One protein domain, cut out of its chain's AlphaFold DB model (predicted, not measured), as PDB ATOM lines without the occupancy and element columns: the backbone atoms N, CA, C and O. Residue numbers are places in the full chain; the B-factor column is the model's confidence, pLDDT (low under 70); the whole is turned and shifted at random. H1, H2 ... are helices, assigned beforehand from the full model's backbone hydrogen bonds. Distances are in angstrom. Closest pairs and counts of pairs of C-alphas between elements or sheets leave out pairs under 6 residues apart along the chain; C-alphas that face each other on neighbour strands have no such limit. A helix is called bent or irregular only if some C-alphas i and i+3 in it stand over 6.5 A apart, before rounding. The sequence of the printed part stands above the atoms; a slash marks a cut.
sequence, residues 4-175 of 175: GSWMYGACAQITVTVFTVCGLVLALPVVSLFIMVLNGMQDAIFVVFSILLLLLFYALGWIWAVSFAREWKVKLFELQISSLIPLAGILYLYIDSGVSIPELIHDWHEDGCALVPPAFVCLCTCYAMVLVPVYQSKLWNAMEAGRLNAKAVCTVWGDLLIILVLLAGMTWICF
ATOM      1  N   GLY A   4    -100.610  42.508 -42.647       67.38
ATOM      2  CA  GLY A   4     -99.229  42.084 -42.875       67.38
ATOM      3  C   GLY A   4     -98.204  42.590 -41.853       67.38
ATOM      4  O   GLY A   4     -97.228  41.891 -41.604       67.38
ATOM      5  N   SER A   5     -98.402  43.750 -41.218       69.19
ATOM      6  CA  SER A   5     -97.436  44.245 -40.226       69.19
ATOM      7  C   SER A   5     -97.577  43.569 -38.863       69.19
ATOM      8  O   SER A   5     -96.581  43.347 -38.178       69.19
ATOM      9  N   TRP A   6     -98.794  43.156 -38.511       71.00
ATOM     10  CA  TRP A   6     -99.051  42.320 -37.339       71.00
ATOM     11  C   TRP A   6     -98.469  40.917 -37.499       71.00
ATOM     12  O   TRP A   6     -97.797  40.426 -36.593       71.00
ATOM     13  N   MET A   7     -98.666  40.299 -38.670       79.12
ATOM     14  CA  MET A   7     -98.034  39.016 -38.992       79.12
ATOM     15  C   MET A   7     -96.511  39.108 -38.922       79.12
ATOM     16  O   MET A   7     -95.879  38.223 -38.355       79.12
ATOM     17  N   TYR A   8     -95.923  40.196 -39.432       83.00
ATOM     18  CA  TYR A   8     -94.482  40.412 -39.332       83.00
ATOM     19  C   TYR A   8     -94.010  40.443 -37.875       83.00
ATOM     20  O   TYR A   8     -93.059  39.747 -37.534       83.00
ATOM     21  N   GLY A   9     -94.683  41.205 -37.006       81.25
ATOM     22  CA  GLY A   9     -94.321  41.268 -35.592       81.25
ATOM     23  C   GLY A   9     -94.392  39.900 -34.908       81.25
ATOM     24  O   GLY A   9     -93.451  39.506 -34.222       81.25
ATOM     25  N   ALA A  10     -95.457  39.133 -35.158       79.94
ATOM     26  CA  ALA A  10     -95.600  37.777 -34.629       79.94
ATOM     27  C   ALA A  10     -94.474  36.846 -35.116       79.94
ATOM     28  O   ALA A  10     -93.827  36.170 -34.316       79.94
ATOM     29  N   CYS A  11     -94.195  36.851 -36.422       85.12
ATOM     30  CA  CYS A  11     -93.105  36.074 -37.007       85.12
ATOM     31  C   CYS A  11     -91.739  36.505 -36.464       85.12
ATOM     32  O   CYS A  11     -90.900  35.645 -36.218       85.12
ATOM     33  N   ALA A  12     -91.516  37.802 -36.244       86.38
ATOM     34  CA  ALA A  12     -90.279  38.325 -35.678       86.38
ATOM     35  C   ALA A  12     -90.062  37.811 -34.250       86.38
ATOM     36  O   ALA A  12     -88.983  37.307 -33.958       86.38
ATOM     37  N   GLN A  13     -91.090  37.853 -33.394       83.69
ATOM     38  CA  GLN A  13     -91.025  37.296 -32.036       83.69
ATOM     39  C   GLN A  13     -90.667  35.808 -32.065       83.69
ATOM     40  O   GLN A  13     -89.674  35.403 -31.470       83.69
ATOM     41  N   ILE A  14     -91.417  35.007 -32.832       83.56
ATOM     42  CA  ILE A  14     -91.179  33.561 -32.951       83.56
ATOM     43  C   ILE A  14     -89.762  33.289 -33.464       83.56
ATOM     44  O   ILE A  14     -89.044  32.469 -32.900       83.56
ATOM     45  N   THR A  15     -89.334  34.001 -34.507       87.31
ATOM     46  CA  THR A  15     -88.015  33.809 -35.120       87.31
ATOM     47  C   THR A  15     -86.897  34.159 -34.148       87.31
ATOM     48  O   THR A  15     -85.950  33.389 -34.020       87.31
ATOM     49  N   VAL A  16     -87.003  35.282 -33.430       86.94
ATOM     50  CA  VAL A  16     -85.993  35.686 -32.444       86.94
ATOM     51  C   VAL A  16     -85.947  34.701 -31.281       86.94
ATOM     52  O   VAL A  16     -84.855  34.320 -30.861       86.94
ATOM     53  N   THR A  17     -87.094  34.225 -30.791       83.06
ATOM     54  CA  THR A  17     -87.143  33.203 -29.739       83.06
ATOM     55  C   THR A  17     -86.498  31.899 -30.200       83.06
ATOM     56  O   THR A  17     -85.604  31.396 -29.521       83.06
ATOM     57  N   VAL A  18     -86.878  31.377 -31.371       85.25
ATOM     58  CA  VAL A  18     -86.302  30.144 -31.931       85.25
ATOM     59  C   VAL A  18     -84.800  30.303 -32.159       85.25
ATOM     60  O   VAL A  18     -84.029  29.447 -31.739       85.25
ATOM     61  N   PHE A  19     -84.364  31.419 -32.747       87.56
ATOM     62  CA  PHE A  19     -82.947  31.722 -32.948       87.56
ATOM     63  C   PHE A  19     -82.173  31.743 -31.627       87.56
ATOM     64  O   PHE A  19     -81.097  31.157 -31.535       87.56
ATOM     65  N   THR A  20     -82.736  32.367 -30.591       84.62
ATOM     66  CA  THR A  20     -82.115  32.454 -29.265       84.62
ATOM     67  C   THR A  20     -81.981  31.075 -28.623       84.62
ATOM     68  O   THR A  20     -80.908  30.727 -28.135       84.62
ATOM     69  N   VAL A  21     -83.045  30.265 -28.656       81.44
ATOM     70  CA  VAL A  21     -83.054  28.918 -28.067       81.44
ATOM     71  C   VAL A  21     -82.113  27.986 -28.827       81.44
ATOM     72  O   VAL A  21     -81.283  27.324 -28.211       81.44
ATOM     73  N   CYS A  22     -82.178  27.960 -30.159       84.62
ATOM     74  CA  CYS A  22     -81.276  27.148 -30.974       84.62
ATOM     75  C   CYS A  22     -79.814  27.588 -30.811       84.62
ATOM     76  O   CYS A  22     -78.940  26.736 -30.667       84.62
ATOM     77  N   GLY A  23     -79.546  28.897 -30.787       83.38
ATOM     78  CA  GLY A  23     -78.210  29.444 -30.543       83.38
ATOM     79  C   GLY A  23     -77.654  29.017 -29.188       83.38
ATOM     80  O   GLY A  23     -76.507  28.585 -29.104       83.38
ATOM     81  N   LEU A  24     -78.487  29.038 -28.143       80.88
ATOM     82  CA  LEU A  24     -78.115  28.534 -26.825       80.88
ATOM     83  C   LEU A  24     -77.813  27.032 -26.861       80.88
ATOM     84  O   LEU A  24     -76.743  26.630 -26.419       80.88
ATOM     85  N   VAL A  25     -78.704  26.208 -27.424       82.62
ATOM     86  CA  VAL A  25     -78.522  24.745 -27.513       82.62
ATOM     87  C   VAL A  25     -77.229  24.382 -28.246       82.62
ATOM     88  O   VAL A  25     -76.522  23.471 -27.823       82.62
ATOM     89  N   LEU A  26     -76.886  25.115 -29.306       83.19
ATOM     90  CA  LEU A  26     -75.634  24.924 -30.044       83.19
ATOM     91  C   LEU A  26     -74.404  25.427 -29.279       83.19
ATOM     92  O   LEU A  26     -73.313  24.888 -29.460       83.19
ATOM     93  N   ALA A  27     -74.560  26.444 -28.431       80.19
ATOM     94  CA  ALA A  27     -73.468  26.985 -27.636       80.19
ATOM     95  C   ALA A  27     -73.175  26.149 -26.381       80.19
ATOM     96  O   ALA A  27     -72.013  26.042 -25.998       80.19
ATOM     97  N   LEU A  28     -74.180  25.507 -25.772       78.31
ATOM     98  CA  LEU A  28     -74.040  24.709 -24.543       78.31
ATOM     99  C   LEU A  28     -72.886  23.678 -24.580       78.31
ATOM    100  O   LEU A  28     -72.120  23.640 -23.614       78.31
ATOM    101  N   PRO A  29     -72.671  22.897 -25.660       78.38
ATOM    102  CA  PRO A  29     -71.528  21.986 -25.761       78.38
ATOM    103  C   PRO A  29     -70.176  22.708 -25.716       78.38
ATOM    104  O   PRO A  29     -69.233  22.221 -25.096       78.38
ATOM    105  N   VAL A  30     -70.085  23.886 -26.344       76.69
ATOM    106  CA  VAL A  30     -68.864  24.706 -26.379       76.69
ATOM    107  C   VAL A  30     -68.559  25.266 -24.989       76.69
ATOM    108  O   VAL A  30     -67.414  25.217 -24.543       76.69
ATOM    109  N   VAL A  31     -69.587  25.736 -24.274       73.38
ATOM    110  CA  VAL A  31     -69.457  26.204 -22.884       73.38
ATOM    111  C   VAL A  31     -69.028  25.063 -21.964       73.38
ATOM    112  O   VAL A  31     -68.121  25.232 -21.153       73.38
ATOM    113  N   SER A  32     -69.649  23.891 -22.111       73.44
ATOM    114  CA  SER A  32     -69.343  22.708 -21.303       73.44
ATOM    115  C   SER A  32     -67.890  22.256 -21.487       73.44
ATOM    116  O   SER A  32     -67.181  22.057 -20.501       73.44
ATOM    117  N   LEU A  33     -67.404  22.211 -22.734       73.94
ATOM    118  CA  LEU A  33     -65.997  21.936 -23.050       73.94
ATOM    119  C   LEU A  33     -65.049  22.959 -22.416       73.94
ATOM    120  O   LEU A  33     -64.045  22.579 -21.817       73.94
ATOM    121  N   PHE A  34     -65.369  24.250 -22.514       71.00
ATOM    122  CA  PHE A  34     -64.546  25.324 -21.953       71.00
ATOM    123  C   PHE A  34     -64.445  25.249 -20.420       71.00
ATOM    124  O   PHE A  34     -63.374  25.439 -19.848       71.00
ATOM    125  N   ILE A  35     -65.544  24.917 -19.746       71.56
ATOM    126  CA  ILE A  35     -65.593  24.816 -18.282       71.56
ATOM    127  C   ILE A  35     -64.929  23.538 -17.773       71.56
ATOM    128  O   ILE A  35     -64.274  23.573 -16.731       71.56
ATOM    129  N   MET A  36     -65.017  22.436 -18.525       71.50
ATOM    130  CA  MET A  36     -64.269  21.210 -18.236       71.50
ATOM    131  C   MET A  36     -62.752  21.467 -18.198       71.50
ATOM    132  O   MET A  36     -62.048  20.870 -17.391       71.50
ATOM    133  N   VAL A  37     -62.253  22.401 -19.016       70.94
ATOM    134  CA  VAL A  37     -60.837  22.811 -19.025       70.94
ATOM    135  C   VAL A  37     -60.465  23.683 -17.813       70.94
ATOM    136  O   VAL A  37     -59.329  23.620 -17.348       70.94
ATOM    137  N   LEU A  38     -61.397  24.479 -17.274       69.25
ATOM    138  CA  LEU A  38     -61.132  25.461 -16.206       69.25
ATOM    139  C   LEU A  38     -61.292  24.929 -14.767       69.25
ATOM    140  O   LEU A  38     -60.934  25.626 -13.822       69.25
ATOM    141  N   ASN A  39     -61.807  23.709 -14.600       68.88
ATOM    142  CA  ASN A  39     -61.636  22.815 -13.443       68.88
ATOM    143  C   ASN A  39     -61.715  23.419 -12.011       68.88
ATOM    144  O   ASN A  39     -60.940  23.019 -11.143       68.88
ATOM    145  N   GLY A  40     -62.627  24.363 -11.725       61.03
ATOM    146  CA  GLY A  40     -62.680  24.956 -10.372       61.03
ATOM    147  C   GLY A  40     -63.957  25.673  -9.917       61.03
ATOM    148  O   GLY A  40     -64.234  25.673  -8.724       61.03
ATOM    149  N   MET A  41     -64.767  26.254 -10.811       61.22
ATOM    150  CA  MET A  41     -66.039  26.911 -10.441       61.22
ATOM    151  C   MET A  41     -67.128  26.620 -11.481       61.22
ATOM    152  O   MET A  41     -67.570  27.512 -12.204       61.22
ATOM    153  N   GLN A  42     -67.496  25.344 -11.609       64.75
ATOM    154  CA  GLN A  42     -68.285  24.854 -12.743       64.75
ATOM    155  C   GLN A  42     -69.683  25.479 -12.820       64.75
ATOM    156  O   GLN A  42     -70.064  25.940 -13.891       64.75
ATOM    157  N   ASP A  43     -70.402  25.595 -11.704       66.94
ATOM    158  CA  ASP A  43     -71.827  25.940 -11.761       66.94
ATOM    159  C   ASP A  43     -72.072  27.439 -11.980       66.94
ATOM    160  O   ASP A  43     -72.792  27.834 -12.896       66.94
ATOM    161  N   ALA A  44     -71.419  28.300 -11.194       67.75
ATOM    162  CA  ALA A  44     -71.617  29.746 -11.300       67.75
ATOM    163  C   ALA A  44     -71.106  30.307 -12.637       67.75
ATOM    164  O   ALA A  44     -71.777  31.129 -13.262       67.75
ATOM    165  N   ILE A  45     -69.942  29.840 -13.112       70.88
ATOM    166  CA  ILE A  45     -69.388  30.275 -14.403       70.88
ATOM    167  C   ILE A  45     -70.273  29.782 -15.551       70.88
ATOM    168  O   ILE A  45     -70.536  30.549 -16.477       70.88
ATOM    169  N   PHE A  46     -70.778  28.546 -15.483       73.44
ATOM    170  CA  PHE A  46     -71.676  28.001 -16.502       73.44
ATOM    171  C   PHE A  46     -72.968  28.803 -16.609       73.44
ATOM    172  O   PHE A  46     -73.366  29.172 -17.716       73.44
ATOM    173  N   VAL A  47     -73.589  29.127 -15.474       73.25
ATOM    174  CA  VAL A  47     -74.823  29.917 -15.435       73.25
ATOM    175  C   VAL A  47     -74.587  31.319 -15.994       73.25
ATOM    176  O   VAL A  47     -75.293  31.734 -16.913       73.25
ATOM    177  N   VAL A  48     -73.561  32.030 -15.515       74.88
ATOM    178  CA  VAL A  48     -73.259  33.393 -15.982       74.88
ATOM    179  C   VAL A  48     -72.956  33.407 -17.478       74.88
ATOM    180  O   VAL A  48     -73.503  34.227 -18.213       74.88
ATOM    181  N   PHE A  49     -72.126  32.481 -17.961       76.62
ATOM    182  CA  PHE A  49     -71.753  32.434 -19.373       76.62
ATOM    183  C   PHE A  49     -72.938  32.067 -20.275       76.62
ATOM    184  O   PHE A  49     -73.118  32.668 -21.335       76.62
ATOM    185  N   SER A  50     -73.795  31.143 -19.833       75.38
ATOM    186  CA  SER A  50     -75.020  30.771 -20.550       75.38
ATOM    187  C   SER A  50     -76.005  31.939 -20.637       75.38
ATOM    188  O   SER A  50     -76.565  32.181 -21.704       75.38
ATOM    189  N   ILE A  51     -76.167  32.714 -19.558       77.19
ATOM    190  CA  ILE A  51     -76.996  33.929 -19.553       77.19
ATOM    191  C   ILE A  51     -76.437  34.972 -20.529       77.19
ATOM    192  O   ILE A  51     -77.193  35.543 -21.314       77.19
ATOM    193  N   LEU A  52     -75.119  35.202 -20.528       79.38
ATOM    194  CA  LEU A  52     -74.482  36.159 -21.439       79.38
ATOM    195  C   LEU A  52     -74.647  35.752 -22.909       79.38
ATOM    196  O   LEU A  52     -74.951  36.600 -23.748       79.38
ATOM    197  N   LEU A  53     -74.492  34.465 -23.227       80.00
ATOM    198  CA  LEU A  53     -74.722  33.944 -24.575       80.00
ATOM    199  C   LEU A  53     -76.185  34.058 -24.999       80.00
ATOM    200  O   LEU A  53     -76.460  34.495 -26.116       80.00
ATOM    201  N   LEU A  54     -77.120  33.708 -24.113       82.12
ATOM    202  CA  LEU A  54     -78.553  33.854 -24.358       82.12
ATOM    203  C   LEU A  54     -78.886  35.310 -24.695       82.12
ATOM    204  O   LEU A  54     -79.521  35.585 -25.711       82.12
ATOM    205  N   LEU A  55     -78.387  36.249 -23.891       79.81
ATOM    206  CA  LEU A  55     -78.545  37.686 -24.107       79.81
ATOM    207  C   LEU A  55     -77.910  38.164 -25.413       79.81
ATOM    208  O   LEU A  55     -78.459  39.039 -26.084       79.81
ATOM    209  N   LEU A  56     -76.753  37.617 -25.782       82.44
ATOM    210  CA  LEU A  56     -76.080  37.943 -27.034       82.44
ATOM    211  C   LEU A  56     -76.914  37.499 -28.239       82.44
ATOM    212  O   LEU A  56     -77.203  38.324 -29.105       82.44
ATOM    213  N   PHE A  57     -77.340  36.235 -28.291       84.25
ATOM    214  CA  PHE A  57     -78.164  35.727 -29.392       84.25
ATOM    215  C   PHE A  57     -79.506  36.449 -29.475       84.25
ATOM    216  O   PHE A  57     -79.926  36.845 -30.561       84.25
ATOM    217  N   TYR A  58     -80.131  36.702 -28.330       83.50
ATOM    218  CA  TYR A  58     -81.368  37.461 -28.257       83.50
ATOM    219  C   TYR A  58     -81.211  38.873 -28.834       83.50
ATOM    220  O   TYR A  58     -82.010  39.306 -29.667       83.50
ATOM    221  N   ALA A  59     -80.146  39.582 -28.456       82.69
ATOM    222  CA  ALA A  59     -79.878  40.916 -28.972       82.69
ATOM    223  C   ALA A  59     -79.560  40.920 -30.472       82.69
ATOM    224  O   ALA A  59     -80.072  41.766 -31.203       82.69
ATOM    225  N   LEU A  60     -78.760  39.962 -30.950       84.38
ATOM    226  CA  LEU A  60     -78.459  39.810 -32.376       84.38
ATOM    227  C   LEU A  60     -79.725  39.539 -33.197       84.38
ATOM    228  O   LEU A  60     -79.928  40.176 -34.233       84.38
ATOM    229  N   GLY A  61     -80.600  38.658 -32.704       86.31
ATOM    230  CA  GLY A  61     -81.887  38.370 -33.330       86.31
ATOM    231  C   GLY A  61     -82.755  39.621 -33.446       86.31
ATOM    232  O   GLY A  61     -83.312  39.892 -34.509       86.31
ATOM    233  N   TRP A  62     -82.821  40.436 -32.392       86.88
ATOM    234  CA  TRP A  62     -83.583  41.681 -32.434       86.88
ATOM    235  C   TRP A  62     -82.965  42.770 -33.303       86.88
ATOM    236  O   TRP A  62     -83.714  43.500 -33.947       86.88
ATOM    237  N   ILE A  63     -81.636  42.886 -33.365       85.56
ATOM    238  CA  ILE A  63     -80.970  43.793 -34.313       85.56
ATOM    239  C   ILE A  63     -81.440  43.468 -35.724       85.56
ATOM    240  O   ILE A  63     -81.939  44.352 -36.415       85.56
ATOM    241  N   TRP A  64     -81.386  42.193 -36.107       84.56
ATOM    242  CA  TRP A  64     -81.893  41.740 -37.399       84.56
ATOM    243  C   TRP A  64     -83.384  42.038 -37.572       84.56
ATOM    244  O   TRP A  64     -83.774  42.669 -38.553       84.56
ATOM    245  N   ALA A  65     -84.222  41.648 -36.608       86.88
ATOM    246  CA  ALA A  65     -85.669  41.829 -36.691       86.88
ATOM    247  C   ALA A  65     -86.082  43.304 -36.824       86.88
ATOM    248  O   ALA A  65     -86.998  43.624 -37.587       86.88
ATOM    249  N   VAL A  66     -85.412  44.218 -36.117       85.44
ATOM    250  CA  VAL A  66     -85.702  45.652 -36.213       85.44
ATOM    251  C   VAL A  66     -85.118  46.245 -37.500       85.44
ATOM    252  O   VAL A  66     -85.778  47.075 -38.125       85.44
ATOM    253  N   SER A  67     -83.943  45.805 -37.962       83.44
ATOM    254  CA  SER A  67     -83.399  46.208 -39.269       83.44
ATOM    255  C   SER A  67     -84.360  45.866 -40.411       83.44
ATOM    256  O   SER A  67     -84.724  46.752 -41.185       83.44
ATOM    257  N   PHE A  68     -84.862  44.630 -40.456       83.62
ATOM    258  CA  PHE A  68     -85.852  44.213 -41.453       83.62
ATOM    259  C   PHE A  68     -87.182  44.964 -41.311       83.62
ATOM    260  O   PHE A  68     -87.762  45.385 -42.313       83.62
ATOM    261  N   ALA A  69     -87.641  45.222 -40.079       85.25
ATOM    262  CA  ALA A  69     -88.857  45.998 -39.835       85.25
ATOM    263  C   ALA A  69     -88.761  47.403 -40.454       85.25
ATOM    264  O   ALA A  69     -89.736  47.909 -41.014       85.25
ATOM    265  N   ARG A  70     -87.572  48.019 -40.390       80.06
ATOM    266  CA  ARG A  70     -87.301  49.332 -40.987       80.06
ATOM    267  C   ARG A  70     -87.309  49.288 -42.509       80.06
ATOM    268  O   ARG A  70     -87.952  50.140 -43.120       80.06
ATOM    269  N   GLU A  71     -86.653  48.302 -43.116       83.69
ATOM    270  CA  GLU A  71     -86.664  48.120 -44.577       83.69
ATOM    271  C   GLU A  71     -88.090  47.937 -45.113       83.69
ATOM    272  O   GLU A  71     -88.469  48.527 -46.126       83.69
ATOM    273  N   TRP A  72     -88.918  47.197 -44.374       80.12
ATOM    274  CA  TRP A  72     -90.311  46.917 -44.719       80.12
ATOM    275  C   TRP A  72     -91.288  48.024 -44.291       80.12
ATOM    276  O   TRP A  72     -92.497  47.897 -44.492       80.12
ATOM    277  N   LYS A  73     -90.779  49.136 -43.734       82.94
ATOM    278  CA  LYS A  73     -91.559  50.294 -43.258       82.94
ATOM    279  C   LYS A  73     -92.667  49.910 -42.265       82.94
ATOM    280  O   LYS A  73     -93.736  50.525 -42.245       82.94
ATOM    281  N   VAL A  74     -92.416  48.892 -41.443       83.19
ATOM    282  CA  VAL A  74     -93.298  48.493 -40.342       83.19
ATOM    283  C   VAL A  74     -93.225  49.554 -39.248       83.19
ATOM    284  O   VAL A  74     -92.152  50.074 -38.943       83.19
ATOM    285  N   LYS A  75     -94.364  49.910 -38.647       84.56
ATOM    286  CA  LYS A  75     -94.381  50.879 -37.543       84.56
ATOM    287  C   LYS A  75     -93.841  50.229 -36.270       84.56
ATOM    288  O   LYS A  75     -94.261  49.126 -35.933       84.56
ATOM    289  N   LEU A  76     -93.009  50.948 -35.511       82.12
ATOM    290  CA  LEU A  76     -92.477  50.477 -34.222       82.12
ATOM    291  C   LEU A  76     -93.589  49.990 -33.277       82.12
ATOM    292  O   LEU A  76     -93.467  48.929 -32.681       82.12
ATOM    293  N   PHE A  77     -94.703  50.721 -33.209       82.69
ATOM    294  CA  PHE A  77     -95.868  50.334 -32.410       82.69
ATOM    295  C   PHE A  77     -96.441  48.960 -32.801       82.69
ATOM    296  O   PHE A  77     -96.815  48.180 -31.934       82.69
ATOM    297  N   GLU A  78     -96.475  48.623 -34.094       79.69
ATOM    298  CA  GLU A  78     -96.981  47.325 -34.568       79.69
ATOM    299  C   GLU A  78     -96.012  46.185 -34.208       79.69
ATOM    300  O   GLU A  78     -96.446  45.084 -33.872       79.69
ATOM    301  N   LEU A  79     -94.704  46.468 -34.188       80.38
ATOM    302  CA  LEU A  79     -93.688  45.539 -33.688       80.38
ATOM    303  C   LEU A  79     -93.780  45.356 -32.163       80.38
ATOM    304  O   LEU A  79     -93.624  44.241 -31.673       80.38
ATOM    305  N   GLN A  80     -94.078  46.419 -31.417       84.38
ATOM    306  CA  GLN A  80     -94.231  46.368 -29.962       84.38
ATOM    307  C   GLN A  80     -95.471  45.591 -29.545       84.38
ATOM    308  O   GLN A  80     -95.369  44.728 -28.690       84.38
ATOM    309  N   ILE A  81     -96.623  45.811 -30.184       81.81
ATOM    310  CA  ILE A  81     -97.840  45.062 -29.834       81.81
ATOM    311  C   ILE A  81     -97.652  43.552 -30.032       81.81
ATOM    312  O   ILE A  81     -98.243  42.751 -29.309       81.81
ATOM    313  N   SER A  82     -96.795  43.136 -30.966       79.00
ATOM    314  CA  SER A  82     -96.519  41.715 -31.163       79.00
ATOM    315  C   SER A  82     -95.913  41.017 -29.938       79.00
ATOM    316  O   SER A  82     -96.074  39.805 -29.815       79.00
ATOM    317  N   SER A  83     -95.287  41.745 -29.000       76.75
ATOM    318  CA  SER A  83     -94.810  41.162 -27.734       76.75
ATOM    319  C   SER A  83     -95.952  40.670 -26.840       76.75
ATOM    320  O   SER A  83     -95.727  39.821 -25.982       76.75
ATOM    321  N   LEU A  84     -97.184  41.145 -27.058       80.31
ATOM    322  CA  LEU A  84     -98.368  40.702 -26.318       80.31
ATOM    323  C   LEU A  84     -98.862  39.323 -26.761       80.31
ATOM    324  O   LEU A  84     -99.596  38.677 -26.022       80.31
ATOM    325  N   ILE A  85     -98.467  38.852 -27.944       79.44
ATOM    326  CA  ILE A  85     -98.877  37.546 -28.478       79.44
ATOM    327  C   ILE A  85     -98.364  36.391 -27.600       79.44
ATOM    328  O   ILE A  85     -99.189  35.595 -27.149       79.44
ATOM    329  N   PRO A  86     -97.053  36.283 -27.295       71.94
ATOM    330  CA  PRO A  86     -96.571  35.246 -26.382       71.94
ATOM    331  C   PRO A  86     -97.154  35.398 -24.972       71.94
ATOM    332  O   PRO A  86     -97.459  34.393 -24.337       71.94
ATOM    333  N   LEU A  87     -97.391  36.631 -24.507       78.62
ATOM    334  CA  LEU A  87     -98.056  36.871 -23.224       78.62
ATOM    335  C   LEU A  87     -99.487  36.315 -23.206       78.62
ATOM    336  O   LEU A  87     -99.865  35.634 -22.258       78.62
ATOM    337  N   ALA A  88    -100.269  36.564 -24.258       81.25
ATOM    338  CA  ALA A  88    -101.627  36.047 -24.386       81.25
ATOM    339  C   ALA A  88    -101.652  34.512 -24.404       81.25
ATOM    340  O   ALA A  88    -102.527  33.913 -23.787       81.25
ATOM    341  N   GLY A  89    -100.670  33.874 -25.051       79.12
ATOM    342  CA  GLY A  89    -100.518  32.418 -25.030       79.12
ATOM    343  C   GLY A  89    -100.230  31.868 -23.630       79.12
ATOM    344  O   GLY A  89    -100.848  30.894 -23.214       79.12
ATOM    345  N   ILE A  90     -99.339  32.515 -22.875       75.56
ATOM    346  CA  ILE A  90     -99.004  32.105 -21.502       75.56
ATOM    347  C   ILE A  90    -100.187  32.325 -20.555       75.56
ATOM    348  O   ILE A  90    -100.494  31.449 -19.752       75.56
ATOM    349  N   LEU A  91    -100.892  33.452 -20.681       76.38
ATOM    350  CA  LEU A  91    -102.117  33.714 -19.923       76.38
ATOM    351  C   LEU A  91    -103.221  32.706 -20.254       76.38
ATOM    352  O   LEU A  91    -103.933  32.275 -19.355       76.38
ATOM    353  N   TYR A  92    -103.346  32.304 -21.521       80.00
ATOM    354  CA  TYR A  92    -104.284  31.261 -21.923       80.00
ATOM    355  C   TYR A  92    -103.951  29.922 -21.258       80.00
ATOM    356  O   TYR A  92    -104.829  29.338 -20.634       80.00
ATOM    357  N   LEU A  93    -102.689  29.478 -21.318       75.94
ATOM    358  CA  LEU A  93    -102.245  28.241 -20.657       75.94
ATOM    359  C   LEU A  93    -102.436  28.287 -19.135       75.94
ATOM    360  O   LEU A  93    -102.754  27.273 -18.520       75.94
ATOM    361  N   TYR A  94    -102.265  29.463 -18.529       70.75
ATOM    362  CA  TYR A  94    -102.511  29.666 -17.106       70.75
ATOM    363  C   TYR A  94    -104.004  29.547 -16.760       70.75
ATOM    364  O   TYR A  94    -104.363  28.806 -15.851       70.75
ATOM    365  N   ILE A  95    -104.891  30.210 -17.508       72.56
ATOM    366  CA  ILE A  95    -106.344  30.154 -17.266       72.56
ATOM    367  C   ILE A  95    -106.909  28.756 -17.565       72.56
ATOM    368  O   ILE A  95    -107.766  28.274 -16.827       72.56
ATOM    369  N   ASP A  96    -106.418  28.084 -18.612       75.69
ATOM    370  CA  ASP A  96    -106.811  26.710 -18.965       75.69
ATOM    371  C   ASP A  96    -106.465  25.703 -17.855       75.69
ATOM    372  O   ASP A  96    -107.170  24.718 -17.659       75.69
ATOM    373  N   SER A  97    -105.443  26.001 -17.043       67.75
ATOM    374  CA  SER A  97    -105.096  25.194 -15.867       67.75
ATOM    375  C   SER A  97    -106.093  25.300 -14.700       67.75
ATOM    376  O   SER A  97    -105.911  24.647 -13.675       67.75
ATOM    377  N   GLY A  98    -107.171  26.080 -14.852       62.09
ATOM    378  CA  GLY A  98    -108.261  26.185 -13.878       62.09
ATOM    379  C   GLY A  98    -108.003  27.169 -12.736       62.09
ATOM    380  O   GLY A  98    -108.844  27.287 -11.846       62.09
ATOM    381  N   VAL A  99    -106.877  27.888 -12.771       62.78
ATOM    382  CA  VAL A  99    -106.479  28.866 -11.751       62.78
ATOM    383  C   VAL A  99    -106.985  30.261 -12.111       62.78
ATOM    384  O   VAL A  99    -106.942  30.703 -13.262       62.78
ATOM    385  N   SER A 100    -107.494  30.973 -11.112       62.41
ATOM    386  CA  SER A 100    -108.083  32.297 -11.265       62.41
ATOM    387  C   SER A 100    -107.028  33.416 -11.197       62.41
ATOM    388  O   SER A 100    -105.981  33.300 -10.562       62.41
ATOM    389  N   ILE A 101    -107.290  34.550 -11.857       59.91
ATOM    390  CA  ILE A 101    -106.395  35.729 -11.839       59.91
ATOM    391  C   ILE A 101    -106.119  36.255 -10.409       59.91
ATOM    392  O   ILE A 101    -104.996  36.680 -10.156       59.91
ATOM    393  N   PRO A 102    -107.071  36.241  -9.453       58.75
ATOM    394  CA  PRO A 102    -106.800  36.640  -8.070       58.75
ATOM    395  C   PRO A 102    -105.787  35.741  -7.349       58.75
ATOM    396  O   PRO A 102    -104.998  36.243  -6.552       58.75
ATOM    397  N   GLU A 103    -105.762  34.441  -7.658       56.56
ATOM    398  CA  GLU A 103    -104.779  33.498  -7.104       56.56
ATOM    399  C   GLU A 103    -103.361  33.807  -7.605       56.56
ATOM    400  O   GLU A 103    -102.413  33.668  -6.845       56.56
ATOM    401  N   LEU A 104    -103.203  34.379  -8.810       55.66
ATOM    402  CA  LEU A 104    -101.904  34.866  -9.310       55.66
ATOM    403  C   LEU A 104    -101.258  35.910  -8.375       55.66
ATOM    404  O   LEU A 104    -100.036  36.022  -8.308       55.66
ATOM    405  N   ILE A 105    -102.081  36.718  -7.703       58.09
ATOM    406  CA  ILE A 105    -101.635  37.819  -6.837       58.09
ATOM    407  C   ILE A 105    -101.360  37.318  -5.415       58.09
ATOM    408  O   ILE A 105    -100.505  37.874  -4.726       58.09
ATOM    409  N   HIS A 106    -102.090  36.292  -4.974       55.44
ATOM    410  CA  HIS A 106    -102.036  35.794  -3.603       55.44
ATOM    411  C   HIS A 106    -101.106  34.595  -3.407       55.44
ATOM    412  O   HIS A 106    -100.558  34.463  -2.315       55.44
ATOM    413  N   ASP A 107    -100.878  33.783  -4.441       57.28
ATOM    414  CA  ASP A 107    -100.169  32.507  -4.342       57.28
ATOM    415  C   ASP A 107     -98.853  32.521  -5.132       57.28
ATOM    416  O   ASP A 107     -98.677  31.894  -6.173       57.28
ATOM    417  N   TRP A 108     -97.891  33.308  -4.646       56.06
ATOM    418  CA  TRP A 108     -96.563  33.412  -5.266       56.06
ATOM    419  C   TRP A 108     -95.716  32.136  -5.089       56.06
ATOM    420  O   TRP A 108     -94.738  31.943  -5.811       56.06
ATOM    421  N   HIS A 109     -96.072  31.286  -4.120       53.47
ATOM    422  CA  HIS A 109     -95.190  30.253  -3.576       53.47
ATOM    423  C   HIS A 109     -95.695  28.813  -3.752       53.47
ATOM    424  O   HIS A 109     -94.873  27.904  -3.705       53.47
ATOM    425  N   GLU A 110     -96.998  28.571  -3.936       52.22
ATOM    426  CA  GLU A 110     -97.519  27.206  -3.803       52.22
ATOM    427  C   GLU A 110     -97.373  26.318  -5.048       52.22
ATOM    428  O   GLU A 110     -97.563  26.738  -6.194       52.22
ATOM    429  N   ASP A 111     -97.108  25.039  -4.750       47.78
ATOM    430  CA  ASP A 111     -97.196  23.825  -5.570       47.78
ATOM    431  C   ASP A 111     -98.623  23.578  -6.120       47.78
ATOM    432  O   ASP A 111     -99.171  22.474  -6.050       47.78
ATOM    433  N   GLY A 112     -99.284  24.614  -6.632       51.38
ATOM    434  CA  GLY A 112    -100.594  24.492  -7.250       51.38
ATOM    435  C   GLY A 112    -100.528  23.617  -8.505       51.38
ATOM    436  O   GLY A 112     -99.536  23.611  -9.231       51.38
ATOM    437  N   CYS A 113    -101.626  22.926  -8.825       50.78
ATOM    438  CA  CYS A 113    -101.796  22.130 -10.053       50.78
ATOM    439  C   CYS A 113    -101.768  22.961 -11.362       50.78
ATOM    440  O   CYS A 113    -102.195  22.475 -12.410       50.78
ATOM    441  N   ALA A 114    -101.298  24.210 -11.317       53.41
ATOM    442  CA  ALA A 114    -101.140  25.060 -12.481       53.41
ATOM    443  C   ALA A 114    -100.018  24.529 -13.377       53.41
ATOM    444  O   ALA A 114     -98.895  24.285 -12.941       53.41
ATOM    445  N   LEU A 115    -100.306  24.430 -14.672       56.56
ATOM    446  CA  LEU A 115     -99.324  24.056 -15.690       56.56
ATOM    447  C   LEU A 115     -98.160  25.068 -15.773       56.56
ATOM    448  O   LEU A 115     -97.075  24.733 -16.247       56.56
ATOM    449  N   VAL A 116     -98.391  26.313 -15.335       60.22
ATOM    450  CA  VAL A 116     -97.439  27.426 -15.405       60.22
ATOM    451  C   VAL A 116     -97.389  28.165 -14.059       60.22
ATOM    452  O   VAL A 116     -98.431  28.640 -13.609       60.22
ATOM    453  N   PRO A 117     -96.204  28.341 -13.440       66.00
ATOM    454  CA  PRO A 117     -96.078  29.054 -12.169       66.00
ATOM    455  C   PRO A 117     -96.518  30.531 -12.247       66.00
ATOM    456  O   PRO A 117     -96.153  31.222 -13.207       66.00
ATOM    457  N   PRO A 118     -97.195  31.077 -11.218       66.56
ATOM    458  CA  PRO A 118     -97.590  32.489 -11.140       66.56
ATOM    459  C   PRO A 118     -96.433  33.476 -11.338       66.56
ATOM    460  O   PRO A 118     -96.538  34.446 -12.098       66.56
ATOM    461  N   ALA A 119     -95.278  33.182 -10.734       65.56
ATOM    462  CA  ALA A 119     -94.058  33.969 -10.898       65.56
ATOM    463  C   ALA A 119     -93.599  34.033 -12.368       65.56
ATOM    464  O   ALA A 119     -93.142  35.077 -12.835       65.56
ATOM    465  N   PHE A 120     -93.779  32.951 -13.133       67.69
ATOM    466  CA  PHE A 120     -93.442  32.918 -14.556       67.69
ATOM    467  C   PHE A 120     -94.387  33.798 -15.383       67.69
ATOM    468  O   PHE A 120     -93.930  34.553 -16.239       67.69
ATOM    469  N   VAL A 121     -95.691  33.788 -15.089       70.62
ATOM    470  CA  VAL A 121     -96.664  34.680 -15.747       70.62
ATOM    471  C   VAL A 121     -96.338  36.150 -15.469       70.62
ATOM    472  O   VAL A 121     -96.359  36.970 -16.392       70.62
ATOM    473  N   CYS A 122     -95.970  36.490 -14.230       71.31
ATOM    474  CA  CYS A 122     -95.525  37.836 -13.861       71.31
ATOM    475  C   CYS A 122     -94.274  38.253 -14.654       71.31
ATOM    476  O   CYS A 122     -94.266  39.303 -15.301       71.31
ATOM    477  N   LEU A 123     -93.254  37.389 -14.708       71.62
ATOM    478  CA  LEU A 123     -92.036  37.621 -15.488       71.62
ATOM    479  C   LEU A 123     -92.322  37.829 -16.975       71.62
ATOM    480  O   LEU A 123     -91.799  38.768 -17.578       71.62
ATOM    481  N   CYS A 124     -93.180  36.999 -17.566       73.25
ATOM    482  CA  CYS A 124     -93.591  37.134 -18.960       73.25
ATOM    483  C   CYS A 124     -94.386  38.421 -19.206       73.25
ATOM    484  O   CYS A 124     -94.231  39.045 -20.256       73.25
ATOM    485  N   THR A 125     -95.174  38.867 -18.227       75.88
ATOM    486  CA  THR A 125     -95.896  40.146 -18.281       75.88
ATOM    487  C   THR A 125     -94.924  41.323 -18.255       75.88
ATOM    488  O   THR A 125     -94.980  42.183 -19.135       75.88
ATOM    489  N   CYS A 126     -93.977  41.347 -17.311       73.38
ATOM    490  CA  CYS A 126     -92.923  42.364 -17.248       73.38
ATOM    491  C   CYS A 126     -92.077  42.380 -18.527       73.38
ATOM    492  O   CYS A 126     -91.765  43.446 -19.067       73.38
ATOM    493  N   TYR A 127     -91.752  41.199 -19.050       77.12
ATOM    494  CA  TYR A 127     -91.037  41.040 -20.307       77.12
ATOM    495  C   TYR A 127     -91.809  41.666 -21.480       77.12
ATOM    496  O   TYR A 127     -91.275  42.526 -22.184       77.12
ATOM    497  N   ALA A 128     -93.074  41.286 -21.668       78.81
ATOM    498  CA  ALA A 128     -93.881  41.707 -22.809       78.81
ATOM    499  C   ALA A 128     -94.280  43.189 -22.762       78.81
ATOM    500  O   ALA A 128     -94.306  43.836 -23.809       78.81
ATOM    501  N   MET A 129     -94.576  43.722 -21.573       78.50
ATOM    502  CA  MET A 129     -95.100  45.082 -21.392       78.50
ATOM    503  C   MET A 129     -94.003  46.132 -21.237       78.50
ATOM    504  O   MET A 129     -94.183  47.276 -21.651       78.50
ATOM    505  N   VAL A 130     -92.870  45.763 -20.633       76.81
ATOM    506  CA  VAL A 130     -91.812  46.716 -20.275       76.81
ATOM    507  C   VAL A 130     -90.526  46.391 -21.018       76.81
ATOM    508  O   VAL A 130     -90.026  47.234 -21.760       76.81
ATOM    509  N   LEU A 131     -89.999  45.173 -20.873       76.50
ATOM    510  CA  LEU A 131     -88.650  44.870 -21.350       76.50
ATOM    511  C   LEU A 131     -88.533  44.947 -22.872       76.50
ATOM    512  O   LEU A 131     -87.692  45.679 -23.396       76.50
ATOM    513  N   VAL A 132     -89.382  44.204 -23.582       81.44
ATOM    514  CA  VAL A 132     -89.348  44.123 -25.046       81.44
ATOM    515  C   VAL A 132     -89.654  45.475 -25.688       81.44
ATOM    516  O   VAL A 132     -88.855  45.902 -26.525       81.44
ATOM    517  N   PRO A 133     -90.719  46.206 -25.301       82.94
ATOM    518  CA  PRO A 133     -91.032  47.476 -25.943       82.94
ATOM    519  C   PRO A 133     -89.963  48.545 -25.707       82.94
ATOM    520  O   PRO A 133     -89.624  49.281 -26.639       82.94
ATOM    521  N   VAL A 134     -89.393  48.610 -24.494       83.06
ATOM    522  CA  VAL A 134     -88.296  49.536 -24.169       83.06
ATOM    523  C   VAL A 134     -87.051  49.189 -24.978       83.06
ATOM    524  O   VAL A 134     -86.443  50.079 -25.577       83.06
ATOM    525  N   TYR A 135     -86.693  47.907 -25.043       81.69
ATOM    526  CA  TYR A 135     -85.540  47.440 -25.803       81.69
ATOM    527  C   TYR A 135     -85.684  47.740 -27.303       81.69
ATOM    528  O   TYR A 135     -84.802  48.357 -27.899       81.69
ATOM    529  N   GLN A 136     -86.827  47.394 -27.901       84.62
ATOM    530  CA  GLN A 136     -87.129  47.681 -29.306       84.62
ATOM    531  C   GLN A 136     -87.094  49.183 -29.607       84.62
ATOM    532  O   GLN A 136     -86.559  49.579 -30.638       84.62
ATOM    533  N   SER A 137     -87.621  50.024 -28.711       86.00
ATOM    534  CA  SER A 137     -87.610  51.486 -28.864       86.00
ATOM    535  C   SER A 137     -86.192  52.058 -28.844       86.00
ATOM    536  O   SER A 137     -85.804  52.815 -29.737       86.00
ATOM    537  N   LYS A 138     -85.371  51.644 -27.870       84.44
ATOM    538  CA  LYS A 138     -83.961  52.052 -27.795       84.44
ATOM    539  C   LYS A 138     -83.189  51.622 -29.039       84.44
ATOM    540  O   LYS A 138     -82.428  52.415 -29.590       84.44
ATOM    541  N   LEU A 139     -83.420  50.394 -29.504       84.50
ATOM    542  CA  LEU A 139     -82.768  49.861 -30.693       84.50
ATOM    543  C   LEU A 139     -83.208  50.592 -31.966       84.50
ATOM    544  O   LEU A 139     -82.371  50.949 -32.792       84.50
ATOM    545  N   TRP A 140     -84.504  50.879 -32.098       85.75
ATOM    546  CA  TRP A 140     -85.057  51.649 -33.209       85.75
ATOM    547  C   TRP A 140     -84.407  53.033 -33.310       85.75
ATOM    548  O   TRP A 140     -83.848  53.373 -34.352       85.75
ATOM    549  N   ASN A 141     -84.384  53.782 -32.203       83.62
ATOM    550  CA  ASN A 141     -83.792  55.119 -32.136       83.62
ATOM    551  C   ASN A 141     -82.279  55.099 -32.407       83.62
ATOM    552  O   ASN A 141     -81.762  55.948 -33.134       83.62
ATOM    553  N   ALA A 142     -81.566  54.108 -31.860       78.75
ATOM    554  CA  ALA A 142     -80.135  53.935 -32.099       78.75
ATOM    555  C   ALA A 142     -79.822  53.729 -33.589       78.75
ATOM    556  O   ALA A 142     -78.831  54.253 -34.096       78.75
ATOM    557  N   MET A 143     -80.679  53.002 -34.307       78.38
ATOM    558  CA  MET A 143     -80.510  52.778 -35.740       78.38
ATOM    559  C   MET A 143     -81.024  53.941 -36.604       78.38
ATOM    560  O   MET A 143     -80.554  54.119 -37.732       78.38
ATOM    561  N   GLU A 144     -81.986  54.728 -36.119       72.25
ATOM    562  CA  GLU A 144     -82.516  55.914 -36.804       72.25
ATOM    563  C   GLU A 144     -81.493  57.050 -36.889       72.25
ATOM    564  O   GLU A 144     -81.415  57.725 -37.912       72.25
ATOM    565  N   ALA A 145     -80.592  57.146 -35.910       65.81
ATOM    566  CA  ALA A 145     -79.455  58.069 -35.910       65.81
ATOM    567  C   ALA A 145     -78.379  57.784 -36.994       65.81
ATOM    568  O   ALA A 145     -77.277  58.329 -36.939       65.81
ATOM    569  N   GLY A 146     -78.662  56.918 -37.977       57.25
ATOM    570  CA  GLY A 146     -77.832  56.705 -39.172       57.25
ATOM    571  C   GLY A 146     -76.504  55.984 -38.928       57.25
ATOM    572  O   GLY A 146     -75.701  55.837 -39.846       57.25
ATOM    573  N   ARG A 147     -76.252  55.515 -37.705       55.34
ATOM    574  CA  ARG A 147     -75.071  54.731 -37.353       55.34
ATOM    575  C   ARG A 147     -75.505  53.571 -36.472       55.34
ATOM    576  O   ARG A 147     -75.733  53.766 -35.282       55.34
ATOM    577  N   LEU A 148     -75.515  52.358 -37.027       62.94
ATOM    578  CA  LEU A 148     -75.275  51.138 -36.247       62.94
ATOM    579  C   LEU A 148     -73.860  51.246 -35.655       62.94
ATOM    580  O   LEU A 148     -72.891  50.683 -36.149       62.94
ATOM    581  N   ASN A 149     -73.719  52.096 -34.644       68.38
ATOM    582  CA  ASN A 149     -72.488  52.279 -33.914       68.38
ATOM    583  C   ASN A 149     -72.416  51.133 -32.912       68.38
ATOM    584  O   ASN A 149     -73.330  50.982 -32.098       68.38
ATOM    585  N   ALA A 150     -71.326  50.366 -32.940       68.75
ATOM    586  CA  ALA A 150     -71.062  49.319 -31.955       68.75
ATOM    587  C   ALA A 150     -71.274  49.833 -30.521       68.75
ATOM    588  O   ALA A 150     -71.847  49.134 -29.694       68.75
ATOM    589  N   LYS A 151     -70.937  51.103 -30.252       73.50
ATOM    590  CA  LYS A 151     -71.193  51.745 -28.958       73.50
ATOM    591  C   LYS A 151     -72.678  51.784 -28.584       73.50
ATOM    592  O   LYS A 151     -73.013  51.463 -27.453       73.50
ATOM    593  N   ALA A 152     -73.556  52.165 -29.512       70.00
ATOM    594  CA  ALA A 152     -74.991  52.251 -29.249       70.00
ATOM    595  C   ALA A 152     -75.590  50.858 -29.024       70.00
ATOM    596  O   ALA A 152     -76.355  50.668 -28.086       70.00
ATOM    597  N   VAL A 153     -75.171  49.868 -29.818       70.81
ATOM    598  CA  VAL A 153     -75.577  48.467 -29.632       70.81
ATOM    599  C   VAL A 153     -75.111  47.938 -28.273       70.81
ATOM    600  O   VAL A 153     -75.911  47.351 -27.551       70.81
ATOM    601  N   CYS A 154     -73.865  48.213 -27.875       73.31
ATOM    602  CA  CYS A 154     -73.347  47.841 -26.558       73.31
ATOM    603  C   CYS A 154     -74.100  48.524 -25.410       73.31
ATOM    604  O   CYS A 154     -74.328  47.890 -24.386       73.31
ATOM    605  N   THR A 155     -74.518  49.786 -25.558       76.25
ATOM    606  CA  THR A 155     -75.348  50.463 -24.548       76.25
ATOM    607  C   THR A 155     -76.710  49.789 -24.408       76.25
ATOM    608  O   THR A 155     -77.120  49.480 -23.295       76.25
ATOM    609  N   VAL A 156     -77.383  49.488 -25.523       73.69
ATOM    610  CA  VAL A 156     -78.684  48.799 -25.497       73.69
ATOM    611  C   VAL A 156     -78.548  47.376 -24.932       73.69
ATOM    612  O   VAL A 156     -79.425  46.909 -24.209       73.69
ATOM    613  N   TRP A 157     -77.430  46.699 -25.205       77.12
ATOM    614  CA  TRP A 157     -77.110  45.392 -24.626       77.12
ATOM    615  C   TRP A 157     -76.842  45.462 -23.115       77.12
ATOM    616  O   TRP A 157     -77.369  44.652 -22.357       77.12
ATOM    617  N   GLY A 158     -76.081  46.464 -22.664       77.25
ATOM    618  CA  GLY A 158     -75.836  46.722 -21.244       77.25
ATOM    619  C   GLY A 158     -77.120  47.039 -20.479       77.25
ATOM    620  O   GLY A 158     -77.336  46.505 -19.395       77.25
ATOM    621  N   ASP A 159     -78.016  47.830 -21.072       77.56
ATOM    622  CA  ASP A 159     -79.333  48.112 -20.496       77.56
ATOM    623  C   ASP A 159     -80.174  46.836 -20.348       77.56
ATOM    624  O   ASP A 159     -80.834  46.648 -19.328       77.56
ATOM    625  N   LEU A 160     -80.133  45.939 -21.339       74.62
ATOM    626  CA  LEU A 160     -80.826  44.651 -21.275       74.62
ATOM    627  C   LEU A 160     -80.274  43.776 -20.138       74.62
ATOM    628  O   LEU A 160     -81.056  43.187 -19.397       74.62
ATOM    629  N   LEU A 161     -78.948  43.744 -19.966       76.69
ATOM    630  CA  LEU A 161     -78.282  43.071 -18.847       76.69
ATOM    631  C   LEU A 161     -78.740  43.626 -17.496       76.69
ATOM    632  O   LEU A 161     -79.107  42.853 -16.617       76.69
ATOM    633  N   ILE A 162     -78.750  44.953 -17.338       77.56
ATOM    634  CA  ILE A 162     -79.176  45.611 -16.097       77.56
ATOM    635  C   ILE A 162     -80.622  45.251 -15.779       77.56
ATOM    636  O   ILE A 162     -80.920  44.878 -14.648       77.56
ATOM    637  N   ILE A 163     -81.524  45.322 -16.762       71.25
ATOM    638  CA  ILE A 163     -82.929  45.007 -16.505       71.25
ATOM    639  C   ILE A 163     -83.105  43.522 -16.177       71.25
ATOM    640  O   ILE A 163     -83.889  43.192 -15.293       71.25
ATOM    641  N   LEU A 164     -82.357  42.624 -16.823       69.38
ATOM    642  CA  LEU A 164     -82.424  41.195 -16.526       69.38
ATOM    643  C   LEU A 164     -81.868  40.879 -15.130       69.38
ATOM    644  O   LEU A 164     -82.469  40.092 -14.409       69.38
ATOM    645  N   VAL A 165     -80.791  41.547 -14.706       72.56
ATOM    646  CA  VAL A 165     -80.259  41.459 -13.334       72.56
ATOM    647  C   VAL A 165     -81.252  42.017 -12.316       72.56
ATOM    648  O   VAL A 165     -81.443  41.408 -11.271       72.56
ATOM    649  N   LEU A 166     -81.920  43.134 -12.612       70.12
ATOM    650  CA  LEU A 166     -82.975  43.674 -11.749       70.12
ATOM    651  C   LEU A 166     -84.155  42.700 -11.642       70.12
ATOM    652  O   LEU A 166     -84.661  42.485 -10.549       70.12
ATOM    653  N   LEU A 167     -84.552  42.068 -12.747       66.56
ATOM    654  CA  LEU A 167     -85.632  41.082 -12.782       66.56
ATOM    655  C   LEU A 167     -85.260  39.791 -12.027       66.56
ATOM    656  O   LEU A 167     -86.070  39.246 -11.277       66.56
ATOM    657  N   ALA A 168     -84.015  39.329 -12.177       67.31
ATOM    658  CA  ALA A 168     -83.447  38.214 -11.419       67.31
ATOM    659  C   ALA A 168     -83.330  38.546  -9.919       67.31
ATOM    660  O   ALA A 168     -83.631  37.720  -9.065       67.31
ATOM    661  N   GLY A 169     -82.951  39.782  -9.586       64.31
ATOM    662  CA  GLY A 169     -82.909  40.274  -8.213       64.31
ATOM    663  C   GLY A 169     -84.299  40.364  -7.588       64.31
ATOM    664  O   GLY A 169     -84.487  39.931  -6.460       64.31
ATOM    665  N   MET A 170     -85.296  40.859  -8.327       62.75
ATOM    666  CA  MET A 170     -86.688  40.889  -7.870       62.75
ATOM    667  C   MET A 170     -87.231  39.483  -7.632       62.75
ATOM    668  O   MET A 170     -87.866  39.250  -6.614       62.75
ATOM    669  N   THR A 171     -86.944  38.535  -8.525       59.97
ATOM    670  CA  THR A 171     -87.336  37.136  -8.305       59.97
ATOM    671  C   THR A 171     -86.651  36.546  -7.081       59.97
ATOM    672  O   THR A 171     -87.337  35.931  -6.286       59.97
ATOM    673  N   TRP A 172     -85.363  36.805  -6.857       56.84
ATOM    674  CA  TRP A 172     -84.661  36.381  -5.636       56.84
ATOM    675  C   TRP A 172     -85.166  37.028  -4.341       56.84
ATOM    676  O   TRP A 172     -85.041  36.416  -3.293       56.84
ATOM    677  N   ILE A 173     -85.687  38.256  -4.387       55.31
ATOM    678  CA  ILE A 173     -86.271  38.940  -3.215       55.31
ATOM    679  C   ILE A 173     -87.704  38.455  -2.948       55.31
ATOM    680  O   ILE A 173     -88.184  38.526  -1.819       55.31
ATOM    681  N   CYS A 174     -88.402  38.010  -3.993       45.97
ATOM    682  CA  CYS A 174     -89.752  37.461  -3.900       45.97
ATOM    683  C   CYS A 174     -89.777  35.938  -3.646       45.97
ATOM    684  O   CYS A 174     -90.866  35.393  -3.482       45.97
ATOM    685  N   PHE A 175     -88.623  35.264  -3.642       38.34
ATOM    686  CA  PHE A 175     -88.430  33.874  -3.204       38.34
ATOM    687  C   PHE A 175     -87.898  33.841  -1.768       38.34
ATOM    688  O   PHE A 175     -88.220  32.858  -1.065       38.34
TER     689      PHE A 175
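AT A GLANCE: This is residues 4 to 175 of the 175 residues of an uncharacterized protein of Bacillus sp. SDLI1 (UniProt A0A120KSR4). A long helical hairpin, H1a and H1b against H2, crosses a layer of helices lying in three rows: H3 followed by H4, then H6a running nearly straight on into H6b, then H7. H1a and H2 pack on this layer through H3, H6b and H7, residues 36 to 41 at the hairpin's turn stick out, and the small H5 lies at the end of the layer near H6a. The printed part has 172 residues with seven named helices, H1 to H7 in chain order, and no named strand; the class is all helix. It is compact, with a radius of gyration of the C-alphas of 17.9 A, and flat, spanning 50 by 48 by 26 A.

HOW THE PARTS SIT: H1, residues 4 to 38, was assigned as one helix by its hydrogen bonds but is bent: C-alphas 26 and 29 are 6.6 A apart, and its arms H1a, residues 4 to 26, and H1b, residues 29 to 38, stand at 38 degrees, only just a steep tilt. H2, residues 42 to 71, touches H1a, closest C-alphas Val 16 and Gly 61 at 5.0 A, opposite ways at a shallow tilt of 27 degrees. H1b and H2 form a hairpin at 36 degrees, only just steep, closest C-alphas Ile 35 and Gln 42 at 6.2 A. With residues 5 to 9 alone, H1a touches H3, residues 76 to 81, about perpendicular at 75 degrees, closest C-alphas Gly 9 and Leu 79 at 4.7 A. H6, residues 118 to 144, the hub touching four helices, was also assigned as one helix by its hydrogen bonds but is bent: C-alphas 129 and 132 are 6.9 A apart, and H6a, residues 118 to 129, and H6b, residues 132 to 144, stand at a shallow tilt of 24 degrees. H2 touches H6b with residues 62 to 67 alone, at a steep tilt of 57 degrees, closest C-alphas Val 66 and Trp 140 at 6.7 A. H6b and H7, residues 150 to 174, form a hairpin at 11 degrees, closest C-alphas Ala 142 and Ala 152 at 6.1 A. H4, residues 84 to 96, touches H6a at 21 degrees, closest C-alphas Leu 84 and Ala 128 at 5.8 A. H5, residues 101 to 106, is close to H6a but not clearly touching, closest C-alphas Leu 104 and Pro 118 at 5.3 A. Each O i to N i+4 pair is within hydrogen-bond range in H1a, H1b, H2, H3, H4, H6a, H6b and H7; in H5 1 of 2 is.

IN THESE COORDINATES: H1a begins at C-alpha 4 (-99.229, 42.084, -42.875) and is 31.9 A long. H2 is 43.5 A long, and H7 is 35.7 A, ending at C-alpha 174 (-89.752, 37.461, -3.900).

THE WHOLE: The farthest C-alphas, of Gly 4 and Gly 40, are 51.8 A apart. The printed part has no cut; the link from H5 to H6a, 11 residues, is long. Mean pLDDT of the printed part is 73.8, and 49 residues are under 70, among them 97 to 120 and 167 to 175.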